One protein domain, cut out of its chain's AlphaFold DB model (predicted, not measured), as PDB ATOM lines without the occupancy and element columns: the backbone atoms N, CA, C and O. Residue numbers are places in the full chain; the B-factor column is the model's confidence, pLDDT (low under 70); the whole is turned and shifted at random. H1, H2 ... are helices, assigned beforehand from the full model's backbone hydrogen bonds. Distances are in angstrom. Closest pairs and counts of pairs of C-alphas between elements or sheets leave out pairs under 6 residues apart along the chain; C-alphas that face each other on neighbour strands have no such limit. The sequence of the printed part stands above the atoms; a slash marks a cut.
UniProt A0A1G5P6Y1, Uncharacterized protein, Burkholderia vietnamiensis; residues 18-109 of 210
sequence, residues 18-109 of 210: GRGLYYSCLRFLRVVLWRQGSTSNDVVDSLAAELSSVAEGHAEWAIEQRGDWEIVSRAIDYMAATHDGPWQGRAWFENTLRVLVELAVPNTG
ATOM      1  N   GLY A  18     114.216 163.228 134.842       82.00
ATOM      2  CA  GLY A  18     113.817 164.218 135.861       82.00
ATOM      3  C   GLY A  18     112.525 163.848 136.602       82.00
ATOM      4  O   GLY A  18     112.449 163.909 137.828       82.00
ATOM      5  N   ARG A  19     111.515 163.335 135.880       88.25
ATOM      6  CA  ARG A  19     110.274 162.841 136.509       88.25
ATOM      7  C   ARG A  19     110.506 161.579 137.338       88.25
ATOM      8  O   ARG A  19     109.927 161.451 138.412       88.25
ATOM      9  N   GLY A  20     111.327 160.651 136.843       90.69
ATOM     10  CA  GLY A  20     111.622 159.394 137.532       90.69
ATOM     11  C   GLY A  20     112.307 159.638 138.875       90.69
ATOM     12  O   GLY A  20     111.830 159.165 139.903       90.69
ATOM     13  N   LEU A  21     113.357 160.464 138.875       94.69
ATOM     14  CA  LEU A  21     114.103 160.821 140.081       94.69
ATOM     15  C   LEU A  21     113.262 161.632 141.068       94.69
ATOM     16  O   LEU A  21     113.334 161.369 142.269       94.69
ATOM     17  N   TYR A  22     112.411 162.546 140.585       94.88
ATOM     18  CA  TYR A  22     111.441 163.242 141.434       94.88
ATOM     19  C   TYR A  22     110.531 162.262 142.177       94.88
ATOM     20  O   TYR A  22     110.401 162.345 143.397       94.88
ATOM     21  N   TYR A  23     109.939 161.289 141.478       94.12
ATOM     22  CA  TYR A  23     109.072 160.304 142.127       94.12
ATOM     23  C   TYR A  23     109.821 159.425 143.130       94.12
ATOM     24  O   TYR A  23     109.243 159.066 144.156       94.12
ATOM     25  N   SER A  24     111.084 159.090 142.870       94.81
ATOM     26  CA  SER A  24     111.914 158.335 143.816       94.81
ATOM     27  C   SER A  24     112.228 159.156 145.067       94.81
ATOM     28  O   SER A  24     112.027 158.669 146.178       94.81
ATOM     29  N   CYS A  25     112.583 160.436 144.915       95.00
ATOM     30  CA  CYS A  25     112.772 161.357 146.041       95.00
ATOM     31  C   CYS A  25     111.477 161.554 146.842       95.00
ATOM     32  O   CYS A  25     111.496 161.549 148.072       95.00
ATOM     33  N   LEU A  26     110.338 161.665 146.155       93.50
ATOM     34  CA  LEU A  26     109.024 161.782 146.777       93.50
ATOM     35  C   LEU A  26     108.671 160.536 147.603       93.50
ATOM     36  O   LEU A  26     108.201 160.660 148.734       93.50
ATOM     37  N   ARG A  27     108.902 159.329 147.064       91.56
ATOM     38  CA  ARG A  27     108.707 158.070 147.806       91.56
ATOM     39  C   ARG A  27     109.619 158.004 149.025       91.56
ATOM     40  O   ARG A  27     109.131 157.719 150.115       91.56
ATOM     41  N   PHE A  28     110.900 158.317 148.847       92.31
ATOM     42  CA  PHE A  28     111.880 158.361 149.927       92.31
ATOM     43  C   PHE A  28     111.421 159.289 151.064       92.31
ATOM     44  O   PHE A  28     111.301 158.847 152.205       92.31
ATOM     45  N   LEU A  29     111.055 160.537 150.749       91.44
ATOM     46  CA  LEU A  29     110.594 161.522 151.733       91.44
ATOM     47  C   LEU A  29     109.318 161.087 152.446       91.44
ATOM     48  O   LEU A  29     109.207 161.260 153.659       91.44
ATOM     49  N   ARG A  30     108.373 160.476 151.726       89.00
ATOM     50  CA  ARG A  30     107.173 159.902 152.346       89.00
ATOM     51  C   ARG A  30     107.525 158.826 153.363       89.00
ATOM     52  O   ARG A  30     106.885 158.785 154.402       89.00
ATOM     53  N   VAL A  31     108.528 157.987 153.115       87.31
ATOM     54  CA  VAL A  31     108.942 156.961 154.084       87.31
ATOM     55  C   VAL A  31     109.604 157.593 155.311       87.31
ATOM     56  O   VAL A  31     109.194 157.304 156.437       87.31
ATOM     57  N   VAL A  32     110.587 158.476 155.117       85.38
ATOM     58  CA  VAL A  32     111.402 158.995 156.232       85.38
ATOM     59  C   VAL A  32     110.698 160.074 157.059       85.38
ATOM     60  O   VAL A  32     110.890 160.130 158.274       85.38
ATOM     61  N   LEU A  33     109.843 160.904 156.449       84.31
ATOM     62  CA  LEU A  33     109.115 161.970 157.154       84.31
ATOM     63  C   LEU A  33     107.821 161.472 157.800       84.31
ATOM     64  O   LEU A  33     107.465 161.951 158.873       84.31
ATOM     65  N   TRP A  34     107.130 160.488 157.210       74.81
ATOM     66  CA  TRP A  34     105.904 159.930 157.805       74.81
ATOM     67  C   TRP A  34     106.150 159.346 159.200       74.81
ATOM     68  O   TRP A  34     105.306 159.450 160.087       74.81
ATOM     69  N   ARG A  35     107.341 158.783 159.429       67.62
ATOM     70  CA  ARG A  35     107.752 158.248 160.733       67.62
ATOM     71  C   ARG A  35     108.029 159.327 161.787       67.62
ATOM     72  O   ARG A  35     108.080 159.002 162.968       67.62
ATOM     73  N   GLN A  36     108.189 160.590 161.386       69.81
ATOM     74  CA  GLN A  36     108.496 161.717 162.277       69.81
ATOM     75  C   GLN A  36     107.265 162.553 162.672       69.81
ATOM     76  O   GLN A  36     107.387 163.469 163.483       69.81
ATOM     77  N   GLY A  37     106.081 162.233 162.140       64.81
ATOM     78  CA  GLY A  37     104.831 162.951 162.396       64.81
ATOM     79  C   GLY A  37     104.202 163.520 161.123       64.81
ATOM     80  O   GLY A  37     104.686 163.297 160.013       64.81
ATOM     81  N   SER A  38     103.088 164.248 161.264       60.34
ATOM     82  CA  SER A  38     102.365 164.799 160.111       60.34
ATOM     83  C   SER A  38     103.125 165.976 159.489       60.34
ATOM     84  O   SER A  38     102.956 167.126 159.898       60.34
ATOM     85  N   THR A  39     103.954 165.694 158.487       77.56
ATOM     86  CA  THR A  39     104.507 166.722 157.595       77.56
ATOM     87  C   THR A  39     103.475 167.052 156.513       77.56
ATOM     88  O   THR A  39     102.804 166.149 156.013       77.56
ATOM     89  N   SER A  40     103.302 168.330 156.164       84.19
ATOM     90  CA  SER A  40     102.369 168.719 155.098       84.19
ATOM     91  C   SER A  40     102.859 168.242 153.728       84.19
ATOM     92  O   SER A  40     104.063 168.174 153.477       84.19
ATOM     93  N   ASN A  41     101.924 167.947 152.821       85.50
ATOM     94  CA  ASN A  41     102.264 167.517 151.460       85.50
ATOM     95  C   ASN A  41     103.117 168.562 150.723       85.50
ATOM     96  O   ASN A  41     104.067 168.184 150.051       85.50
ATOM     97  N   ASP A  42     102.860 169.856 150.936       87.06
ATOM     98  CA  ASP A  42     103.624 170.939 150.302       87.06
ATOM     99  C   ASP A  42     105.109 170.928 150.706       87.06
ATOM    100  O   ASP A  42     105.989 171.173 149.882       87.06
ATOM    101  N   VAL A  43     105.407 170.608 151.973       88.19
ATOM    102  CA  VAL A  43     106.793 170.484 152.455       88.19
ATOM    103  C   VAL A  43     107.464 169.265 151.826       88.19
ATOM    104  O   VAL A  43     108.622 169.344 151.420       88.19
ATOM    105  N   VAL A  44     106.736 168.153 151.708       90.69
ATOM    106  CA  VAL A  44     107.233 166.933 151.063       90.69
ATOM    107  C   VAL A  44     107.533 167.178 149.581       90.69
ATOM    108  O   VAL A  44     108.605 166.796 149.120       90.69
ATOM    109  N   ASP A  45     106.641 167.843 148.846       90.81
ATOM    110  CA  ASP A  45     106.830 168.142 147.422       90.81
ATOM    111  C   ASP A  45     107.981 169.139 147.194       90.81
ATOM    112  O   ASP A  45     108.815 168.938 146.308       90.81
ATOM    113  N   SER A  46     108.095 170.175 148.037       92.56
ATOM    114  CA  SER A  46     109.210 171.129 147.967       92.56
ATOM    115  C   SER A  46     110.560 170.453 148.218       92.56
ATOM    116  O   SER A  46     111.521 170.715 147.495       92.56
ATOM    117  N   LEU A  47     110.647 169.578 149.225       93.12
ATOM    118  CA  LEU A  47     111.863 168.812 149.495       93.12
ATOM    119  C   LEU A  47     112.144 167.804 148.375       93.12
ATOM    120  O   LEU A  47     113.300 167.610 148.013       93.12
ATOM    121  N   ALA A  48     111.117 167.187 147.787       94.44
ATOM    122  CA  ALA A  48     111.294 166.239 146.689       94.44
ATOM    123  C   ALA A  48     111.924 166.910 145.464       94.44
ATOM    124  O   ALA A  48     112.824 166.329 144.864       94.44
ATOM    125  N   ALA A  49     111.505 168.139 145.140       94.00
ATOM    126  CA  ALA A  49     112.099 168.935 144.068       94.00
ATOM    127  C   ALA A  49     113.565 169.312 144.355       94.00
ATOM    128  O   ALA A  49     114.412 169.295 143.461       94.00
ATOM    129  N   GLU A  50     113.885 169.630 145.612       94.75
ATOM    130  CA  GLU A  50     115.259 169.922 146.022       94.75
ATOM    131  C   GLU A  50     116.162 168.684 145.900       94.75
ATOM    132  O   GLU A  50     117.232 168.748 145.292       94.75
ATOM    133  N   LEU A  51     115.724 167.540 146.433       96.06
ATOM    134  CA  LEU A  51     116.491 166.294 146.377       96.06
ATOM    135  C   LEU A  51     116.599 165.745 144.951       96.06
ATOM    136  O   LEU A  51     117.639 165.191 144.593       96.06
ATOM    137  N   SER A  52     115.580 165.943 144.108       96.00
ATOM    138  CA  SER A  52     115.649 165.524 142.708       96.00
ATOM    139  C   SER A  52     116.722 166.284 141.940       96.00
ATOM    140  O   SER A  52     117.408 165.678 141.127       96.00
ATOM    141  N   SER A  53     116.940 167.568 142.240       94.25
ATOM    142  CA  SER A  53     118.038 168.331 141.633       94.25
ATOM    143  C   SER A  53     119.413 167.747 141.986       94.25
ATOM    144  O   SER A  53     120.290 167.701 141.126       94.25
ATOM    145  N   VAL A  54     119.595 167.247 143.214       95.12
ATOM    146  CA  VAL A  54     120.823 166.538 143.617       95.12
ATOM    147  C   VAL A  54     120.952 165.210 142.866       95.12
ATOM    148  O   VAL A  54     122.001 164.908 142.298       95.12
ATOM    149  N   ALA A  55     119.874 164.424 142.817       96.12
ATOM    150  CA  ALA A  55     119.856 163.137 142.128       96.12
ATOM    151  C   ALA A  55     120.129 163.268 140.619       96.12
ATOM    152  O   ALA A  55     120.789 162.410 140.036       96.12
ATOM    153  N   GLU A  56     119.662 164.342 139.981       94.81
ATOM    154  CA  GLU A  56     119.927 164.616 138.566       94.81
ATOM    155  C   GLU A  56     121.422 164.769 138.271       94.81
ATOM    156  O   GLU A  56     121.880 164.227 137.265       94.81
ATOM    157  N   GLY A  57     122.187 165.416 139.157       92.12
ATOM    158  CA  GLY A  57     123.643 165.515 139.017       92.12
ATOM    159  C   GLY A  57     124.333 164.146 139.072       92.12
ATOM    160  O   GLY A  57     125.236 163.867 138.286       92.12
ATOM    161  N   HIS A  58     123.857 163.245 139.936       93.50
ATOM    162  CA  HIS A  58     124.345 161.862 139.978       93.50
ATOM    163  C   HIS A  58     123.938 161.045 138.746       93.50
ATOM    164  O   HIS A  58     124.695 160.180 138.313       93.50
ATOM    165  N   ALA A  59     122.766 161.308 138.167       93.00
ATOM    166  CA  ALA A  59     122.303 160.609 136.972       93.00
ATOM    167  C   ALA A  59     123.124 160.981 135.734       93.00
ATOM    168  O   ALA A  59     123.470 160.101 134.948       93.00
ATOM    169  N   GLU A  60     123.477 162.260 135.584       90.38
ATOM    170  CA  GLU A  60     124.411 162.700 134.542       90.38
ATOM    171  C   GLU A  60     125.754 161.992 134.672       90.38
ATOM    172  O   GLU A  60     126.232 161.377 133.719       90.38
ATOM    173  N   TRP A  61     126.309 162.001 135.880       88.75
ATOM    174  CA  TRP A  61     127.572 161.342 136.169       88.75
ATOM    175  C   TRP A  61     127.525 159.832 135.883       88.75
ATOM    176  O   TRP A  61     128.442 159.295 135.264       88.75
ATOM    177  N   ALA A  62     126.445 159.136 136.257       89.94
ATOM    178  CA  ALA A  62     126.313 157.699 136.019       89.94
ATOM    179  C   ALA A  62     126.317 157.372 134.516       89.94
ATOM    180  O   ALA A  62     126.963 156.415 134.093       89.94
ATOM    181  N   ILE A  63     125.651 158.197 133.700       88.81
ATOM    182  CA  ILE A  63     125.633 158.054 132.238       88.81
ATOM    183  C   ILE A  63     127.037 158.249 131.648       88.81
ATOM    184  O   ILE A  63     127.450 157.478 130.778       88.81
ATOM    185  N   GLU A  64     127.798 159.234 132.131       87.75
ATOM    186  CA  GLU A  64     129.181 159.474 131.687       87.75
ATOM    187  C   GLU A  64     130.101 158.273 131.955       87.75
ATOM    188  O   GLU A  64     131.015 158.001 131.175       87.75
ATOM    189  N   GLN A  65     129.821 157.505 133.010       85.25
ATOM    190  CA  GLN A  65     130.566 156.303 133.391       85.25
ATOM    191  C   GLN A  65     129.994 155.002 132.793       85.25
ATOM    192  O   GLN A  65     130.295 153.910 133.268       85.25
ATOM    193  N   ARG A  66     129.196 155.093 131.716       81.56
ATOM    194  CA  ARG A  66     128.525 153.956 131.040       81.56
ATOM    195  C   ARG A  66     127.497 153.207 131.900       81.56
ATOM    196  O   ARG A  66     127.126 152.085 131.554       81.56
ATOM    197  N   GLY A  67     127.041 153.810 132.991       81.75
ATOM    198  CA  GLY A  67     125.876 153.359 133.744       81.75
ATOM    199  C   GLY A  67     124.564 153.864 133.138       81.75
ATOM    200  O   GLY A  67     124.515 154.383 132.021       81.75
ATOM    201  N   ASP A  68     123.487 153.732 133.911       89.50
ATOM    202  CA  ASP A  68     122.167 154.279 133.599       89.50
ATOM    203  C   ASP A  68     121.660 155.170 134.749       89.50
ATOM    204  O   ASP A  68     122.125 155.085 135.888       89.50
ATOM    205  N   TRP A  69     120.695 156.046 134.458       91.38
ATOM    206  CA  TRP A  69     120.098 156.920 135.475       91.38
ATOM    207  C   TRP A  69     119.241 156.147 136.492       91.38
ATOM    208  O   TRP A  69     119.000 156.630 137.600       91.38
ATOM    209  N   GLU A  70     118.756 154.957 136.129       94.50
ATOM    210  CA  GLU A  70     117.902 154.142 136.990       94.50
ATOM    211  C   GLU A  70     118.679 153.598 138.192       94.50
ATOM    212  O   GLU A  70     118.077 153.381 139.242       94.50
ATOM    213  N   ILE A  71     120.008 153.452 138.096       94.06
ATOM    214  CA  ILE A  71     120.893 153.159 139.235       94.06
ATOM    215  C   ILE A  71     120.665 154.170 140.362       94.06
ATOM    216  O   ILE A  71     120.507 153.771 141.515       94.06
ATOM    217  N   VAL A  72     120.571 155.463 140.040       96.00
ATOM    218  CA  VAL A  72     120.322 156.524 141.031       96.00
ATOM    219  C   VAL A  72     118.940 156.359 141.659       96.00
ATOM    220  O   VAL A  72     118.787 156.475 142.873       96.00
ATOM    221  N   SER A  73     117.929 156.018 140.855       95.81
ATOM    222  CA  SER A  73     116.590 155.722 141.375       95.81
ATOM    223  C   SER A  73     116.598 154.524 142.331       95.81
ATOM    224  O   SER A  73     116.037 154.616 143.422       95.81
ATOM    225  N   ARG A  74     117.250 153.418 141.949       95.50
ATOM    226  CA  ARG A  74     117.380 152.212 142.780       95.50
ATOM    227  C   ARG A  74     118.144 152.496 144.074       95.50
ATOM    228  O   ARG A  74     117.755 151.983 145.117       95.50
ATOM    229  N   ALA A  75     119.171 153.345 144.033       95.62
ATOM    230  CA  ALA A  75     119.902 153.774 145.223       95.62
ATOM    231  C   ALA A  75     119.007 154.567 146.194       95.62
ATOM    232  O   ALA A  75     119.020 154.296 147.392       95.62
ATOM    233  N   ILE A  76     118.170 155.483 145.693       95.31
ATOM    234  CA  ILE A  76     117.205 156.229 146.521       95.31
ATOM    235  C   ILE A  76     116.167 155.286 147.151       95.31
ATOM    236  O   ILE A  76     115.861 155.410 148.339       95.31
ATOM    237  N   ASP A  77     115.644 154.326 146.385       92.88
ATOM    238  CA  ASP A  77     114.708 153.326 146.911       92.88
ATOM    239  C   ASP A  77     115.384 152.421 147.963       92.88
ATOM    240  O   ASP A  77     114.793 152.140 149.008       92.88
ATOM    241  N   TYR A  78     116.647 152.032 147.748       92.25
ATOM    242  CA  TYR A  78     117.448 151.297 148.732       92.25
ATOM    243  C   TYR A  78     117.648 152.099 150.024       92.25
ATOM    244  O   TYR A  78     117.476 151.552 151.114       92.25
ATOM    245  N   MET A  79     117.947 153.400 149.923       92.31
ATOM    246  CA  MET A  79     118.043 154.292 151.083       92.31
ATOM    247  C   MET A  79     116.725 154.350 151.858       92.31
ATOM    248  O   MET A  79     116.739 154.270 153.083       92.31
ATOM    249  N   ALA A  80     115.589 154.448 151.160       89.06
ATOM    250  CA  ALA A  80     114.271 154.478 151.792       89.06
ATOM    251  C   ALA A  80     113.954 153.184 152.558       89.06
ATOM    252  O   ALA A  80     113.296 153.238 153.594       89.06
ATOM    253  N   ALA A  81     114.402 152.034 152.047       87.19
ATOM    254  CA  ALA A  81     114.128 150.724 152.636       87.19
ATOM    255  C   ALA A  81     115.105 150.339 153.759       87.19
ATOM    256  O   ALA A  81     114.689 149.740 154.748       87.19
ATOM    257  N   THR A  82     116.389 150.665 153.605       85.12
ATOM    258  CA  THR A  82     117.474 150.136 154.456       85.12
ATOM    259  C   THR A  82     118.005 151.168 155.449       85.12
ATOM    260  O   THR A  82     118.529 150.816 156.503       85.12
ATOM    261  N   HIS A  83     117.853 152.454 155.138       76.38
ATOM    262  CA  HIS A  83     118.312 153.568 155.967       76.38
ATOM    263  C   HIS A  83     117.126 154.431 156.413       76.38
ATOM    264  O   HIS A  83     117.177 155.660 156.396       76.38
ATOM    265  N   ASP A  84     116.054 153.766 156.844       65.81
ATOM    266  CA  ASP A  84     114.740 154.314 157.200       65.81
ATOM    267  C   ASP A  84     114.687 155.035 158.571       65.81
ATOM    268  O   ASP A  84     113.631 155.133 159.216       65.81
ATOM    269  N   GLY A  85     115.842 155.550 159.001       68.56
ATOM    270  CA  GLY A  85     116.014 156.360 160.199       68.56
ATOM    271  C   GLY A  85     115.414 157.766 160.064       68.56
ATOM    272  O   GLY A  85     114.887 158.134 159.011       68.56
ATOM    273  N   PRO A  86     115.472 158.586 161.131       73.56
ATOM    274  CA  PRO A  86     114.969 159.953 161.078       73.56
ATOM    275  C   PRO A  86     115.643 160.732 159.943       73.56
ATOM    276  O   PRO A  86     116.852 160.614 159.761       73.56
ATOM    277  N   TRP A  87     114.878 161.554 159.218       84.38
ATOM    278  CA  TRP A  87     115.415 162.487 158.232       84.38
ATOM    279  C   TRP A  87     116.565 163.307 158.831       84.38
ATOM    280  O   TRP A  87     116.377 164.010 159.825       84.38
ATOM    281  N   GLN A  88     117.751 163.208 158.221       85.88
ATOM    282  CA  GLN A  88     118.984 163.861 158.689       85.88
ATOM    283  C   GLN A  88     119.378 165.074 157.832       85.88
ATOM    284  O   GLN A  88     120.471 165.621 157.974       85.88
ATOM    285  N   GLY A  89     118.490 165.510 156.938       90.06
ATOM    286  CA  GLY A  89     118.723 166.652 156.064       90.06
ATOM    287  C   GLY A  89     119.376 166.297 154.727       90.06
ATOM    288  O   GLY A  89     119.841 165.183 154.481       90.06
ATOM    289  N   ARG A  90     119.420 167.301 153.847       92.44
ATOM    290  CA  ARG A  90     119.902 167.174 152.466       92.44
ATOM    291  C   ARG A  90     121.344 166.680 152.364       92.44
ATOM    292  O   ARG A  90     121.621 165.829 151.532       92.44
ATOM    293  N   ALA A  91     122.248 167.187 153.203       93.62
ATOM    294  CA  ALA A  91     123.660 166.805 153.142       93.62
ATOM    295  C   ALA A  91     123.865 165.304 153.403       93.62
ATOM    296  O   ALA A  91     124.699 164.667 152.768       93.62
ATOM    297  N   TRP A  92     123.077 164.722 154.312       92.69
ATOM    298  CA  TRP A  92     123.090 163.280 154.543       92.69
ATOM    299  C   TRP A  92     122.586 162.512 153.315       92.69
ATOM    300  O   TRP A  92     123.219 161.535 152.916       92.69
ATOM    301  N   PHE A  93     121.498 162.973 152.688       94.31
ATOM    302  CA  PHE A  93     120.964 162.358 151.469       94.31
ATOM    303  C   PHE A  93     122.001 162.370 150.343       94.31
ATOM    304  O   PHE A  93     122.287 161.326 149.768       94.31
ATOM    305  N   GLU A  94     122.600 163.531 150.080       95.62
ATOM    306  CA  GLU A  94     123.597 163.729 149.026       95.62
ATOM    307  C   GLU A  94     124.833 162.850 149.236       95.62
ATOM    308  O   GLU A  94     125.220 162.103 148.341       95.62
ATOM    309  N   ASN A  95     125.413 162.859 150.440       94.88
ATOM    310  CA  ASN A  95     126.591 162.046 150.738       94.88
ATOM    311  C   ASN A  95     126.297 160.542 150.658       94.88
ATOM    312  O   ASN A  95     127.116 159.782 150.148       94.88
ATOM    313  N   THR A  96     125.129 160.106 151.138       94.50
ATOM    314  CA  THR A  96     124.741 158.688 151.094       94.50
ATOM    315  C   THR A  96     124.497 158.235 149.658       94.50
ATOM    316  O   THR A  96     125.015 157.200 149.242       94.50
ATOM    317  N   LEU A  97     123.762 159.032 148.875       95.44
ATOM    318  CA  LEU A  97     123.498 158.745 147.469       95.44
ATOM    319  C   LEU A  97     124.798 158.683 146.670       95.44
ATOM    320  O   LEU A  97     124.988 157.754 145.890       95.44
ATOM    321  N   ARG A  98     125.716 159.624 146.915       94.50
ATOM    322  CA  ARG A  98     127.038 159.641 146.293       94.50
ATOM    323  C   ARG A  98     127.798 158.339 146.526       94.50
ATOM    324  O   ARG A  98     128.262 157.755 145.557       94.50
ATOM    325  N   VAL A  99     127.893 157.873 147.773       93.06
ATOM    326  CA  VAL A  99     128.609 156.627 148.101       93.06
ATOM    327  C   VAL A  99     127.983 155.425 147.390       93.06
ATOM    328  O   VAL A  99     128.699 154.627 146.792       93.06
ATOM    329  N   LEU A 100     126.651 155.298 147.403       94.50
ATOM    330  CA  LEU A 100     125.962 154.187 146.732       94.50
ATOM    331  C   LEU A 100     126.175 154.206 145.214       94.50
ATOM    332  O   LEU A 100     126.384 153.162 144.599       94.50
ATOM    333  N   VAL A 101     126.135 155.392 144.614       93.81
ATOM    334  CA  VAL A 101     126.331 155.589 143.177       93.81
ATOM    335  C   VAL A 101     127.794 155.340 142.778       93.81
ATOM    336  O   VAL A 101     128.027 154.686 141.765       93.81
ATOM    337  N   GLU A 102     128.770 155.750 143.595       91.25
ATOM    338  CA  GLU A 102     130.198 155.445 143.402       91.25
ATOM    339  C   GLU A 102     130.502 153.943 143.503       91.25
ATOM    340  O   GLU A 102     131.301 153.430 142.721       91.25
ATOM    341  N   LEU A 103     129.832 153.221 144.406       91.25
ATOM    342  CA  LEU A 103     129.948 151.762 144.494       91.25
ATOM    343  C   LEU A 103     129.323 151.051 143.287       91.25
ATOM    344  O   LEU A 103     129.874 150.064 142.802       91.25
ATOM    345  N   ALA A 104     128.176 151.533 142.804       91.62
ATOM    346  CA  ALA A 104     127.460 150.919 141.688       91.62
ATOM    347  C   ALA A 104     128.079 151.242 140.317       91.62
ATOM    348  O   ALA A 104     127.968 150.436 139.393       91.62
ATOM    349  N   VAL A 105     128.713 152.408 140.173       90.81
ATOM    350  CA  VAL A 105     129.321 152.867 138.916       90.81
ATOM    351  C   VAL A 105     130.720 153.440 139.185       90.81
ATOM    352  O   VAL A 105     130.908 154.651 139.184       90.81
ATOM    353  N   PRO A 106     131.738 152.600 139.430       86.19
ATOM    354  CA  PRO A 106     133.062 153.077 139.821       86.19
ATOM    355  C   PRO A 106     133.700 153.989 138.763       86.19
ATOM    356  O   PRO A 106     133.709 153.661 137.578       86.19
ATOM    357  N   ASN A 107     134.288 155.108 139.191       79.06
ATOM    358  CA  ASN A 107     134.947 156.079 138.302       79.06
ATOM    359  C   ASN A 107     136.426 156.339 138.634       79.06
ATOM    360  O   ASN A 107     137.085 157.143 137.974       79.06
ATOM    361  N   THR A 108     136.941 155.709 139.687       76.94
ATOM    362  CA  THR A 108     138.301 155.904 140.186       76.94
ATOM    363  C   THR A 108     139.034 154.576 140.219       76.94
ATOM    364  O   THR A 108     138.465 153.531 140.529       76.94
ATOM    365  N   GLY A 109     140.318 154.615 139.861       78.75
ATOM    366  CA  GLY A 109     141.203 153.479 140.070       78.75
ATOM    367  C   GLY A 109     141.423 153.272 141.565       78.75
ATOM    368  O   GLY A 109     141.680 154.237 142.285       78.75
TER     369      GLY A 109
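Overview. This is residues 18 to 109 of the 210 residues of an uncharacterized protein of Burkholderia vietnamiensis (UniProt A0A1G5P6Y1). H1 and H3 lie side by side as one layer, and H2 and H4 make a second layer crossing it, H2 over H1 and H4 over H3. The 92 printed residues have four named helices, H1 H2 H3 H4, and no named strand: all helix. The whole is compact, with a radius of gyration of the C-alphas of 12.9 A, yet elongated, 44 by 23 by 18 A.

Along the chain. Find C-alpha 18 at (113.817, 164.218, 135.861); H1 runs to residue 34. H2, residues 41 to 64, spans 34.4 A, with a kink of 28 degrees near residue 53. H3 holds residues 70 to 82; H4, residues 90 to 104, ends at (127.460, 150.919, 141.688).

Arrangement. At hub H2, the closest C-alphas to H1, Tyr 22 and Ser 52, are 5.0 A apart; they touch at a steep tilt of 49 degrees. H1 touches H3, Phe 28 to Ala 80 at 4.9 A between closest C-alphas, at a shallow tilt of 4 degrees. H4 touches H3, the other hub, at a steep tilt of 62 degrees, closest C-alphas Ala 75 and Leu 100, 6.3 A. H1 and H4 are apart. Every O i to N i+4 pair is within hydrogen-bond range in H1, H3 and H4, and 19 of 20 in H2.

Size, cuts and confidence. The printed part has no cut and no long link. pLDDT is under 70 at residues 35 to 38 and 84 to 85.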